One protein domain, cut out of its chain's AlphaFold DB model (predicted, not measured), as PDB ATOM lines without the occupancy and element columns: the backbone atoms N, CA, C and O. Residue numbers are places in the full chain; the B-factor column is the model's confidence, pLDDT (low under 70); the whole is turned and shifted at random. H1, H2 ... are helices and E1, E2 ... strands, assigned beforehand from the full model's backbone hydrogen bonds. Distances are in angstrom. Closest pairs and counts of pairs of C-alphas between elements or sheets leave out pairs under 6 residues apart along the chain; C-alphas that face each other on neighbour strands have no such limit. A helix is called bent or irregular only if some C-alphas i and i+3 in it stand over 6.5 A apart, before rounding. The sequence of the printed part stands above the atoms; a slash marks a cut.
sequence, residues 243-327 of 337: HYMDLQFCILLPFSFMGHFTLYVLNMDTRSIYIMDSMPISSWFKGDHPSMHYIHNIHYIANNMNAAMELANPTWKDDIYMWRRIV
ATOM      1  N   HIS A 243     496.734 -77.097   5.207       32.19
ATOM      2  CA  HIS A 243     497.764 -76.434   5.977       32.19
ATOM      3  C   HIS A 243     498.859 -77.485   6.149       32.19
ATOM      4  O   HIS A 243     498.688 -78.412   6.931       32.19
ATOM      5  N   TYR A 244     499.970 -77.363   5.424       36.67
ATOM      6  CA  TYR A 244     501.143 -78.223   5.591       36.67
ATOM      7  C   TYR A 244     501.862 -77.951   6.938       36.67
ATOM      8  O   TYR A 244     503.085 -77.960   7.036       36.67
ATOM      9  N   MET A 245     501.098 -77.660   7.992       31.11
ATOM     10  CA  MET A 245     501.460 -77.957   9.367       31.11
ATOM     11  C   MET A 245     500.943 -79.369   9.614       31.11
ATOM     12  O   MET A 245     499.758 -79.557   9.886       31.11
ATOM     13  N   ASP A 246     501.815 -80.367   9.485       39.39
ATOM     14  CA  ASP A 246     501.492 -81.699   9.983       39.39
ATOM     15  C   ASP A 246     501.065 -81.548  11.454       39.39
ATOM     16  O   ASP A 246     501.780 -80.963  12.277       39.39
ATOM     17  N   LEU A 247     499.883 -82.076  11.781       37.03
ATOM     18  CA  LEU A 247     499.349 -82.213  13.140       37.03
ATOM     19  C   LEU A 247     500.312 -82.964  14.084       37.03
ATOM     20  O   LEU A 247     500.025 -83.083  15.275       37.03
ATOM     21  N   GLN A 248     501.441 -83.481  13.585       44.74
ATOM     22  CA  GLN A 248     502.628 -83.846  14.362       44.74
ATOM     23  C   GLN A 248     503.486 -82.659  14.837       44.74
ATOM     24  O   GLN A 248     504.666 -82.852  15.127       44.74
ATOM     25  N   PHE A 249     502.939 -81.443  14.966       53.25
ATOM     26  CA  PHE A 249     503.663 -80.329  15.598       53.25
ATOM     27  C   PHE A 249     505.008 -80.029  14.904       53.25
ATOM     28  O   PHE A 249     505.996 -79.654  15.541       53.25
ATOM     29  N   CYS A 250     505.043 -80.224  13.583       63.52
ATOM     30  CA  CYS A 250     506.206 -79.942  12.757       63.52
ATOM     31  C   CYS A 250     505.987 -78.659  11.953       63.52
ATOM     32  O   CYS A 250     504.985 -78.526  11.250       63.52
ATOM     33  N   ILE A 251     506.933 -77.720  12.023       68.79
ATOM     34  CA  ILE A 251     506.915 -76.516  11.183       68.79
ATOM     35  C   ILE A 251     507.706 -76.807   9.909       68.79
ATOM     36  O   ILE A 251     508.902 -77.099   9.974       68.79
ATOM     37  N   LEU A 252     507.045 -76.714   8.756       71.51
ATOM     38  CA  LEU A 252     507.665 -76.839   7.438       71.51
ATOM     39  C   LEU A 252     508.092 -75.461   6.925       71.51
ATOM     40  O   LEU A 252     507.260 -74.585   6.697       71.51
ATOM     41  N   LEU A 253     509.395 -75.272   6.728       74.67
ATOM     42  CA  LEU A 253     509.987 -74.038   6.215       74.67
ATOM     43  C   LEU A 253     510.702 -74.302   4.886       74.67
ATOM     44  O   LEU A 253     511.860 -74.733   4.887       74.67
ATOM     45  N   PRO A 254     510.049 -74.047   3.741       74.39
ATOM     46  CA  PRO A 254     510.742 -74.030   2.465       74.39
ATOM     47  C   PRO A 254     511.651 -72.796   2.389       74.39
ATOM     48  O   PRO A 254     511.210 -71.662   2.577       74.39
ATOM     49  N   PHE A 255     512.927 -73.008   2.087       73.35
ATOM     50  CA  PHE A 255     513.919 -71.959   1.878       73.35
ATOM     51  C   PHE A 255     514.409 -71.999   0.433       73.35
ATOM     52  O   PHE A 255     514.880 -73.038  -0.027       73.35
ATOM     53  N   SER A 256     514.317 -70.874  -0.275       74.80
ATOM     54  CA  SER A 256     514.778 -70.749  -1.660       74.80
ATOM     55  C   SER A 256     516.078 -69.952  -1.730       74.80
ATOM     56  O   SER A 256     516.151 -68.835  -1.221       74.80
ATOM     57  N   PHE A 257     517.095 -70.498  -2.391       71.82
ATOM     58  CA  PHE A 257     518.361 -69.819  -2.657       71.82
ATOM     59  C   PHE A 257     518.838 -70.131  -4.075       71.82
ATOM     60  O   PHE A 257     518.988 -71.293  -4.435       71.82
ATOM     61  N   MET A 258     519.064 -69.103  -4.902       72.97
ATOM     62  CA  MET A 258     519.503 -69.250  -6.304       72.97
ATOM     63  C   MET A 258     518.661 -70.258  -7.125       72.97
ATOM     64  O   MET A 258     519.195 -71.021  -7.926       72.97
ATOM     65  N   GLY A 259     517.337 -70.281  -6.918       64.51
ATOM     66  CA  GLY A 259     516.411 -71.193  -7.614       64.51
ATOM     67  C   GLY A 259     516.407 -72.635  -7.088       64.51
ATOM     68  O   GLY A 259     515.718 -73.497  -7.634       64.51
ATOM     69  N   HIS A 260     517.163 -72.903  -6.028       71.60
ATOM     70  CA  HIS A 260     517.197 -74.172  -5.325       71.60
ATOM     71  C   HIS A 260     516.376 -74.088  -4.033       71.60
ATOM     72  O   HIS A 260     516.493 -73.114  -3.293       71.60
ATOM     73  N   PHE A 261     515.565 -75.110  -3.754       73.09
ATOM     74  CA  PHE A 261     514.732 -75.177  -2.555       73.09
ATOM     75  C   PHE A 261     515.258 -76.232  -1.585       73.09
ATOM     76  O   PHE A 261     515.476 -77.379  -1.966       73.09
ATOM     77  N   THR A 262     515.400 -75.843  -0.324       78.82
ATOM     78  CA  THR A 262     515.673 -76.738   0.802       78.82
ATOM     79  C   THR A 262     514.498 -76.655   1.763       78.82
ATOM     80  O   THR A 262     514.082 -75.556   2.128       78.82
ATOM     81  N   LEU A 263     513.962 -77.792   2.191       80.05
ATOM     82  CA  LEU A 263     512.885 -77.839   3.173       80.05
ATOM     83  C   LEU A 263     513.466 -78.120   4.563       80.05
ATOM     84  O   LEU A 263     514.101 -79.151   4.786       80.05
ATOM     85  N   TYR A 264     513.231 -77.211   5.507       84.10
ATOM     86  CA  TYR A 264     513.567 -77.400   6.915       84.10
ATOM     87  C   TYR A 264     512.310 -77.805   7.675       84.10
ATOM     88  O   TYR A 264     511.324 -77.072   7.676       84.10
ATOM     89  N   VAL A 265     512.347 -78.962   8.326       82.88
ATOM     90  CA  VAL A 265     511.242 -79.464   9.148       82.88
ATOM     91  C   VAL A 265     511.654 -79.379  10.605       82.88
ATOM     92  O   VAL A 265     512.540 -80.111  11.049       82.88
ATOM     93  N   LEU A 266     511.030 -78.477  11.348       82.94
ATOM     94  CA  LEU A 266     511.263 -78.311  12.776       82.94
ATOM     95  C   LEU A 266     510.285 -79.214  13.519       82.94
ATOM     96  O   LEU A 266     509.111 -78.880  13.627       82.94
ATOM     97  N   ASN A 267     510.765 -80.349  14.015       81.70
ATOM     98  CA  ASN A 267     510.001 -81.237  14.879       81.70
ATOM     99  C   ASN A 267     510.211 -80.822  16.336       81.70
ATOM    100  O   ASN A 267     511.292 -80.999  16.906       81.70
ATOM    101  N   MET A 268     509.161 -80.267  16.924       74.25
ATOM    102  CA  MET A 268     509.218 -79.653  18.245       74.25
ATOM    103  C   MET A 268     509.267 -80.708  19.365       74.25
ATOM    104  O   MET A 268     510.021 -80.547  20.323       74.25
ATOM    105  N   ASP A 269     508.544 -81.825  19.213       77.64
ATOM    106  CA  ASP A 269     508.499 -82.923  20.196       77.64
ATOM    107  C   ASP A 269     509.879 -83.544  20.430       77.64
ATOM    108  O   ASP A 269     510.296 -83.807  21.558       77.64
ATOM    109  N   THR A 270     510.612 -83.768  19.342       85.48
ATOM    110  CA  THR A 270     511.955 -84.361  19.376       85.48
ATOM    111  C   THR A 270     513.066 -83.320  19.417       85.48
ATOM    112  O   THR A 270     514.239 -83.704  19.401       85.48
ATOM    113  N   ARG A 271     512.724 -82.022  19.425       89.70
ATOM    114  CA  ARG A 271     513.662 -80.894  19.290       89.70
ATOM    115  C   ARG A 271     514.688 -81.155  18.192       89.70
ATOM    116  O   ARG A 271     515.900 -81.186  18.433       89.70
ATOM    117  N   SER A 272     514.184 -81.448  16.998       90.02
ATOM    118  CA  SER A 272     514.994 -81.840  15.848       90.02
ATOM    119  C   SER A 272     514.677 -80.996  14.617       90.02
ATOM    120  O   SER A 272     513.522 -80.693  14.339       90.02
ATOM    121  N   ILE A 273     515.706 -80.647  13.849       90.29
ATOM    122  CA  ILE A 273     515.596 -79.991  12.545       90.29
ATOM    123  C   ILE A 273     515.973 -81.019  11.483       90.29
ATOM    124  O   ILE A 273     517.139 -81.417  11.397       90.29
ATOM    125  N   TYR A 274     515.011 -81.433  10.663       86.34
ATOM    126  CA  TYR A 274     515.291 -82.218   9.466       86.34
ATOM    127  C   TYR A 274     515.578 -81.275   8.306       86.34
ATOM    128  O   TYR A 274     514.832 -80.329   8.067       86.34
ATOM    129  N   ILE A 275     516.662 -81.537   7.589       87.92
ATOM    130  CA  ILE A 275     517.118 -80.724   6.465       87.92
ATOM    131  C   ILE A 275     516.953 -81.570   5.212       87.92
ATOM    132  O   ILE A 275     517.784 -82.425   4.915       87.92
ATOM    133  N   MET A 276     515.843 -81.366   4.517       79.85
ATOM    134  CA  MET A 276     515.527 -82.063   3.278       79.85
ATOM    135  C   MET A 276     516.048 -81.226   2.116       79.85
ATOM    136  O   MET A 276     515.447 -80.222   1.724       79.85
ATOM    137  N   ASP A 277     517.202 -81.630   1.601       79.78
ATOM    138  CA  ASP A 277     517.851 -80.998   0.465       79.78
ATOM    139  C   ASP A 277     517.862 -81.947  -0.741       79.78
ATOM    140  O   ASP A 277     518.208 -83.123  -0.625       79.78
ATOM    141  N   SER A 278     517.473 -81.413  -1.899       69.79
ATOM    142  CA  SER A 278     517.533 -82.092  -3.189       69.79
ATOM    143  C   SER A 278     518.952 -82.290  -3.713       69.79
ATOM    144  O   SER A 278     519.207 -83.234  -4.465       69.79
ATOM    145  N   MET A 279     519.870 -81.393  -3.356       75.38
ATOM    146  CA  MET A 279     521.246 -81.432  -3.822       75.38
ATOM    147  C   MET A 279     522.081 -82.349  -2.929       75.38
ATOM    148  O   MET A 279     522.024 -82.248  -1.701       75.38
ATOM    149  N   PRO A 280     522.916 -83.225  -3.515       71.82
ATOM    150  CA  PRO A 280     523.889 -83.953  -2.724       71.82
ATOM    151  C   PRO A 280     524.859 -82.955  -2.092       71.82
ATOM    152  O   PRO A 280     525.340 -82.028  -2.751       71.82
ATOM    153  N   ILE A 281     525.198 -83.181  -0.823       77.36
ATOM    154  CA  ILE A 281     526.264 -82.417  -0.176       77.36
ATOM    155  C   ILE A 281     527.535 -82.627  -0.991       77.36
ATOM    156  O   ILE A 281     527.941 -83.757  -1.270       77.36
ATOM    157  N   SER A 282     528.143 -81.520  -1.407       76.99
ATOM    158  CA  SER A 282     529.284 -81.583  -2.306       76.99
ATOM    159  C   SER A 282     530.449 -82.346  -1.676       76.99
ATOM    160  O   SER A 282     530.771 -82.150  -0.506       76.99
ATOM    161  N   SER A 283     531.119 -83.190  -2.460       77.39
ATOM    162  CA  SER A 283     532.176 -84.090  -1.975       77.39
ATOM    163  C   SER A 283     533.405 -83.372  -1.405       77.39
ATOM    164  O   SER A 283     534.167 -83.971  -0.648       77.39
ATOM    165  N   TRP A 284     533.613 -82.094  -1.740       79.50
ATOM    166  CA  TRP A 284     534.685 -81.276  -1.167       79.50
ATOM    167  C   TRP A 284     534.378 -80.780   0.252       79.50
ATOM    168  O   TRP A 284     535.288 -80.305   0.935       79.50
ATOM    169  N   PHE A 285     533.127 -80.882   0.710       77.84
ATOM    170  CA  PHE A 285     532.741 -80.486   2.057       77.84
ATOM    171  C   PHE A 285     533.305 -81.474   3.088       77.84
ATOM    172  O   PHE A 285     532.921 -82.638   3.128       77.84
ATOM    173  N   LYS A 286     534.220 -80.998   3.940       76.70
ATOM    174  CA  LYS A 286     534.910 -81.793   4.975       76.70
ATOM    175  C   LYS A 286     534.426 -81.470   6.394       76.70
ATOM    176  O   LYS A 286     535.234 -81.365   7.308       76.70
ATOM    177  N   GLY A 287     533.130 -81.225   6.572       76.82
ATOM    178  CA  GLY A 287     532.566 -81.019   7.907       76.82
ATOM    179  C   GLY A 287     532.358 -82.339   8.648       76.82
ATOM    180  O   GLY A 287     531.991 -83.334   8.031       76.82
ATOM    181  N   ASP A 288     532.518 -82.322   9.974       81.09
ATOM    182  CA  ASP A 288     532.311 -83.497  10.840       81.09
ATOM    183  C   ASP A 288     530.871 -84.034  10.791       81.09
ATOM    184  O   ASP A 288     530.623 -85.214  11.032       81.09
ATOM    185  N   HIS A 289     529.907 -83.162  10.472       83.39
ATOM    186  CA  HIS A 289     528.500 -83.514  10.339       83.39
ATOM    187  C   HIS A 289     527.898 -82.901   9.059       83.39
ATOM    188  O   HIS A 289     528.083 -81.702   8.826       83.39
ATOM    189  N   PRO A 290     527.110 -83.662   8.267       84.96
ATOM    190  CA  PRO A 290     526.434 -83.188   7.051       84.96
ATOM    191  C   PRO A 290     525.681 -81.861   7.219       84.96
ATOM    192  O   PRO A 290     525.704 -81.002   6.342       84.96
ATOM    193  N   SER A 291     525.063 -81.648   8.386       86.96
ATOM    194  CA  SER A 291     524.292 -80.430   8.661       86.96
ATOM    195  C   SER A 291     525.130 -79.147   8.656       86.96
ATOM    196  O   SER A 291     524.567 -78.060   8.577       86.96
ATOM    197  N   MET A 292     526.456 -79.240   8.801       88.09
ATOM    198  CA  MET A 292     527.339 -78.070   8.832       88.09
ATOM    199  C   MET A 292     527.362 -77.333   7.488       88.09
ATOM    200  O   MET A 292     527.611 -76.131   7.468       88.09
ATOM    201  N   HIS A 293     527.014 -78.010   6.389       87.32
ATOM    202  CA  HIS A 293     526.799 -77.371   5.090       87.32
ATOM    203  C   HIS A 293     525.697 -76.294   5.146       87.32
ATOM    204  O   HIS A 293     525.751 -75.301   4.428       87.32
ATOM    205  N   TYR A 294     524.740 -76.445   6.065       89.76
ATOM    206  CA  TYR A 294     523.554 -75.599   6.204       89.76
ATOM    207  C   TYR A 294     523.648 -74.605   7.365       89.76
ATOM    208  O   TYR A 294     522.653 -73.976   7.716       89.76
ATOM    209  N   ILE A 295     524.820 -74.459   7.993       90.16
ATOM    210  CA  ILE A 295     524.960 -73.757   9.277       90.16
ATOM    211  C   ILE A 295     524.447 -72.314   9.243       90.16
ATOM    212  O   ILE A 295     523.787 -71.875  10.182       90.16
ATOM    213  N   HIS A 296     524.686 -71.594   8.144       88.82
ATOM    214  CA  HIS A 296     524.234 -70.213   7.980       88.82
ATOM    215  C   HIS A 296     522.710 -70.111   7.881       88.82
ATOM    216  O   HIS A 296     522.115 -69.247   8.522       88.82
ATOM    217  N   ASN A 297     522.079 -71.027   7.142       88.26
ATOM    218  CA  ASN A 297     520.624 -71.076   7.009       88.26
ATOM    219  C   ASN A 297     519.969 -71.481   8.330       88.26
ATOM    220  O   ASN A 297     518.995 -70.863   8.740       88.26
ATOM    221  N   ILE A 298     520.540 -72.461   9.037       90.71
ATOM    222  CA  ILE A 298     520.067 -72.872  10.365       90.71
ATOM    223  C   ILE A 298     520.161 -71.704  11.348       90.71
ATOM    224  O   ILE A 298     519.206 -71.449  12.069       90.71
ATOM    225  N   HIS A 299     521.278 -70.972  11.362       91.57
ATOM    226  CA  HIS A 299     521.442 -69.796  12.219       91.57
ATOM    227  C   HIS A 299     520.418 -68.702  11.888       91.57
ATOM    228  O   HIS A 299     519.803 -68.134  12.787       91.57
ATOM    229  N   TYR A 300     520.181 -68.438  10.599       88.20
ATOM    230  CA  TYR A 300     519.155 -67.493  10.161       88.20
ATOM    231  C   TYR A 300     517.748 -67.920  10.603       88.20
ATOM    232  O   TYR A 300     517.023 -67.121  11.196       88.20
ATOM    233  N   ILE A 301     517.372 -69.177  10.358       85.60
ATOM    234  CA  ILE A 301     516.068 -69.728  10.746       85.60
ATOM    235  C   ILE A 301     515.896 -69.661  12.264       85.60
ATOM    236  O   ILE A 301     514.877 -69.163  12.729       85.60
ATOM    237  N   ALA A 302     516.895 -70.111  13.027       89.69
ATOM    238  CA  ALA A 302     516.848 -70.125  14.483       89.69
ATOM    239  C   ALA A 302     516.676 -68.718  15.063       89.69
ATOM    240  O   ALA A 302     515.808 -68.525  15.902       89.69
ATOM    241  N   ASN A 303     517.417 -67.717  14.577       89.11
ATOM    242  CA  ASN A 303     517.287 -66.344  15.074       89.11
ATOM    243  C   ASN A 303     515.884 -65.768  14.840       89.11
ATOM    244  O   ASN A 303     515.296 -65.194  15.754       89.11
ATOM    245  N   ASN A 304     515.335 -65.940  13.633       83.41
ATOM    246  CA  ASN A 304     514.000 -65.430  13.315       83.41
ATOM    247  C   ASN A 304     512.906 -66.193  14.073       83.41
ATOM    248  O   ASN A 304     511.971 -65.577  14.581       83.41
ATOM    249  N   MET A 305     513.031 -67.519  14.178       82.38
ATOM    250  CA  MET A 305     512.050 -68.334  14.890       82.38
ATOM    251  C   MET A 305     512.103 -68.131  16.399       82.38
ATOM    252  O   MET A 305     511.052 -67.952  16.998       82.38
ATOM    253  N   ASN A 306     513.283 -68.084  17.018       86.15
ATOM    254  CA  ASN A 306     513.410 -67.798  18.449       86.15
ATOM    255  C   ASN A 306     512.780 -66.435  18.786       86.15
ATOM    256  O   ASN A 306     511.981 -66.357  19.713       86.15
ATOM    257  N   ALA A 307     513.037 -65.392  17.985       83.55
ATOM    258  CA  ALA A 307     512.413 -64.080  18.177       83.55
ATOM    259  C   ALA A 307     510.880 -64.124  18.032       83.55
ATOM    260  O   ALA A 307     510.159 -63.523  18.829       83.55
ATOM    261  N   ALA A 308     510.361 -64.854  17.038       78.21
ATOM    262  CA  ALA A 308     508.919 -65.040  16.870       78.21
ATOM    263  C   ALA A 308     508.292 -65.806  18.051       78.21
ATOM    264  O   ALA A 308     507.216 -65.432  18.524       78.21
ATOM    265  N   MET A 309     508.976 -66.838  18.554       79.02
ATOM    266  CA  MET A 309     508.536 -67.639  19.698       79.02
ATOM    267  C   MET A 309     508.559 -66.839  21.002       79.02
ATOM    268  O   MET A 309     507.588 -66.907  21.746       79.02
ATOM    269  N   GLU A 310     509.591 -66.033  21.258       82.94
ATOM    270  CA  GLU A 310     509.653 -65.135  22.422       82.94
ATOM    271  C   GLU A 310     508.527 -64.092  22.411       82.94
ATOM    272  O   GLU A 310     507.929 -63.806  23.450       82.94
ATOM    273  N   LEU A 311     508.202 -63.542  21.234       76.07
ATOM    274  CA  LEU A 311     507.113 -62.573  21.078       76.07
ATOM    275  C   LEU A 311     505.731 -63.191  21.306       76.07
ATOM    276  O   LEU A 311     504.852 -62.524  21.852       76.07
ATOM    277  N   ALA A 312     505.512 -64.420  20.840       72.14
ATOM    278  CA  ALA A 312     504.226 -65.101  20.970       72.14
ATOM    279  C   ALA A 312     504.050 -65.777  22.335       72.14
ATOM    280  O   ALA A 312     502.947 -65.794  22.875       72.14
ATOM    281  N   ASN A 313     505.132 -66.310  22.900       73.78
ATOM    282  CA  ASN A 313     505.164 -66.956  24.199       73.78
ATOM    283  C   ASN A 313     506.388 -66.464  25.000       73.78
ATOM    284  O   ASN A 313     507.463 -67.064  24.925       73.78
ATOM    285  N   PRO A 314     506.220 -65.444  25.862       81.05
ATOM    286  CA  PRO A 314     507.298 -64.919  26.706       81.05
ATOM    287  C   PRO A 314     507.895 -65.927  27.704       81.05
ATOM    288  O   PRO A 314     508.896 -65.634  28.355       81.05
ATOM    289  N   THR A 315     507.274 -67.101  27.882       82.93
ATOM    290  CA  THR A 315     507.810 -68.184  28.726       82.93
ATOM    291  C   THR A 315     508.757 -69.119  27.973       82.93
ATOM    292  O   THR A 315     509.397 -69.967  28.602       82.93
ATOM    293  N   TRP A 316     508.875 -68.960  26.651       80.24
ATOM    294  CA  TRP A 316     509.813 -69.694  25.811       80.24
ATOM    295  C   TRP A 316     511.261 -69.444  26.254       80.24
ATOM    296  O   TRP A 316     511.686 -68.307  26.444       80.24
ATOM    297  N   LYS A 317     512.022 -70.526  26.443       84.00
ATOM    298  CA  LYS A 317     513.442 -70.498  26.844       84.00
ATOM    299  C   LYS A 317     514.306 -71.469  26.040       84.00
ATOM    300  O   LYS A 317     515.436 -71.748  26.435       84.00
ATOM    301  N   ASP A 318     513.745 -72.064  24.992       87.03
ATOM    302  CA  ASP A 318     514.462 -73.037  24.171       87.03
ATOM    303  C   ASP A 318     515.212 -72.313  23.048       87.03
ATOM    304  O   ASP A 318     514.787 -71.253  22.590       87.03
ATOM    305  N   ASP A 319     516.331 -72.873  22.607       90.40
ATOM    306  CA  ASP A 319     517.087 -72.328  21.480       90.40
ATOM    307  C   ASP A 319     517.052 -73.324  20.328       90.40
ATOM    308  O   ASP A 319     517.709 -74.368  20.365       90.40
ATOM    309  N   ILE A 320     516.304 -72.976  19.281       90.06
ATOM    310  CA  ILE A 320     516.166 -73.795  18.072       90.06
ATOM    311  C   ILE A 320     517.533 -74.079  17.438       90.06
ATOM    312  O   ILE A 320     517.735 -75.139  16.845       90.06
ATOM    313  N   TYR A 321     518.519 -73.191  17.590       93.09
ATOM    314  CA  TYR A 321     519.862 -73.425  17.064       93.09
ATOM    315  C   TYR A 321     520.538 -74.656  17.693       93.09
ATOM    316  O   TYR A 321     521.327 -75.334  17.021       93.09
ATOM    317  N   MET A 322     520.209 -74.969  18.951       93.04
ATOM    318  CA  MET A 322     520.749 -76.098  19.721       93.04
ATOM    319  C   MET A 322     520.032 -77.424  19.446       93.04
ATOM    320  O   MET A 322     520.414 -78.460  19.992       93.04
ATOM    321  N   TRP A 323     519.001 -77.422  18.605       93.71
ATOM    322  CA  TRP A 323     518.241 -78.626  18.292       93.71
ATOM    323  C   TRP A 323     519.043 -79.637  17.487       93.71
ATOM    324  O   TRP A 323     519.970 -79.305  16.738       93.71
ATOM    325  N   ARG A 324     518.664 -80.908  17.627       93.48
ATOM    326  CA  ARG A 324     519.312 -82.017  16.931       93.48
ATOM    327  C   ARG A 324     519.109 -81.866  15.426       93.48
ATOM    328  O   ARG A 324     517.989 -81.776  14.946       93.48
ATOM    329  N   ARG A 325     520.188 -81.893  14.652       92.90
ATOM    330  CA  ARG A 325     520.127 -81.715  13.192       92.90
ATOM    331  C   ARG A 325     520.168 -83.069  12.505       92.90
ATOM    332  O   ARG A 325     521.052 -83.874  12.792       92.90
ATOM    333  N   ILE A 326     519.241 -83.311  11.589       88.66
ATOM    334  CA  ILE A 326     519.124 -84.566  10.847       88.66
ATOM    335  C   ILE A 326     519.134 -84.225   9.360       88.66
ATOM    336  O   ILE A 326     518.268 -83.502   8.881       88.66
ATOM    337  N   VAL A 327     520.111 -84.748   8.623       85.63
ATOM    338  CA  VAL A 327     520.119 -84.694   7.155       85.63
ATOM    339  C   VAL A 327     519.743 -86.090   6.664       85.63
ATOM    340  O   VAL A 327     520.609 -86.967   6.630       85.63
TER     341      VAL A 327
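What this domain is: This is residues 243 to 327 of the 337 residues of an uncharacterized protein of Zea mays (UniProt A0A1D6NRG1). A twisted four-stranded sheet has one long, kinked helix across one face, two layers; residues 290 to 301 of H1 pack on the sheet. The printed part has 85 residues, with E1, E2, E3, H1 and E4 along it. The sheet, order E1, E2, E3, E4, is mixed, as is the class, helices and strands. It is compact, radius of gyration of the C-alphas 13.5 A, spanning 42 by 28 by 23 A.

Where its parts are: E1, residues 250 to 257, 22.1 A, begins at C-alpha (506.206, -79.942, 12.757). E2 is 260 to 267, 22.6 A; E3 272 to 277, 15.7 A. H1, 290 to 312, 31.8 A, is irregular: C-alphas 293 and 296 are 8.1 A apart. E4, 324 to 326, 6.6 A, ends at C-alpha (519.124, -84.566, 10.847).

How they stand to each other: E1, E2 and E3 form a meander, each the antiparallel neighbour of the one before, N 253 to O 264 and N 265 to O 274 both 2.8 A. E3, H1, E4 is a strand-helix-strand unit, parallel neighbour strands with a helix between, its crossover right-handed; N 273 and O 324 are 2.8 A apart. H1 is on the sheet, height 7.1 A; its closest C-alphas to E4 are Ser 291 and Arg 325, 6.3 A. In H1, 15 of 19 O i to N i+4 pairs are within hydrogen-bond range.

The domain as a whole: The farthest C-alphas, Ser 283 and Pro 314, are 42.5 A apart. The links E3 to H1 and H1 to E4 are long. The printed part has no cut; pLDDT is under 70 at 243 to 251, 259 and 278.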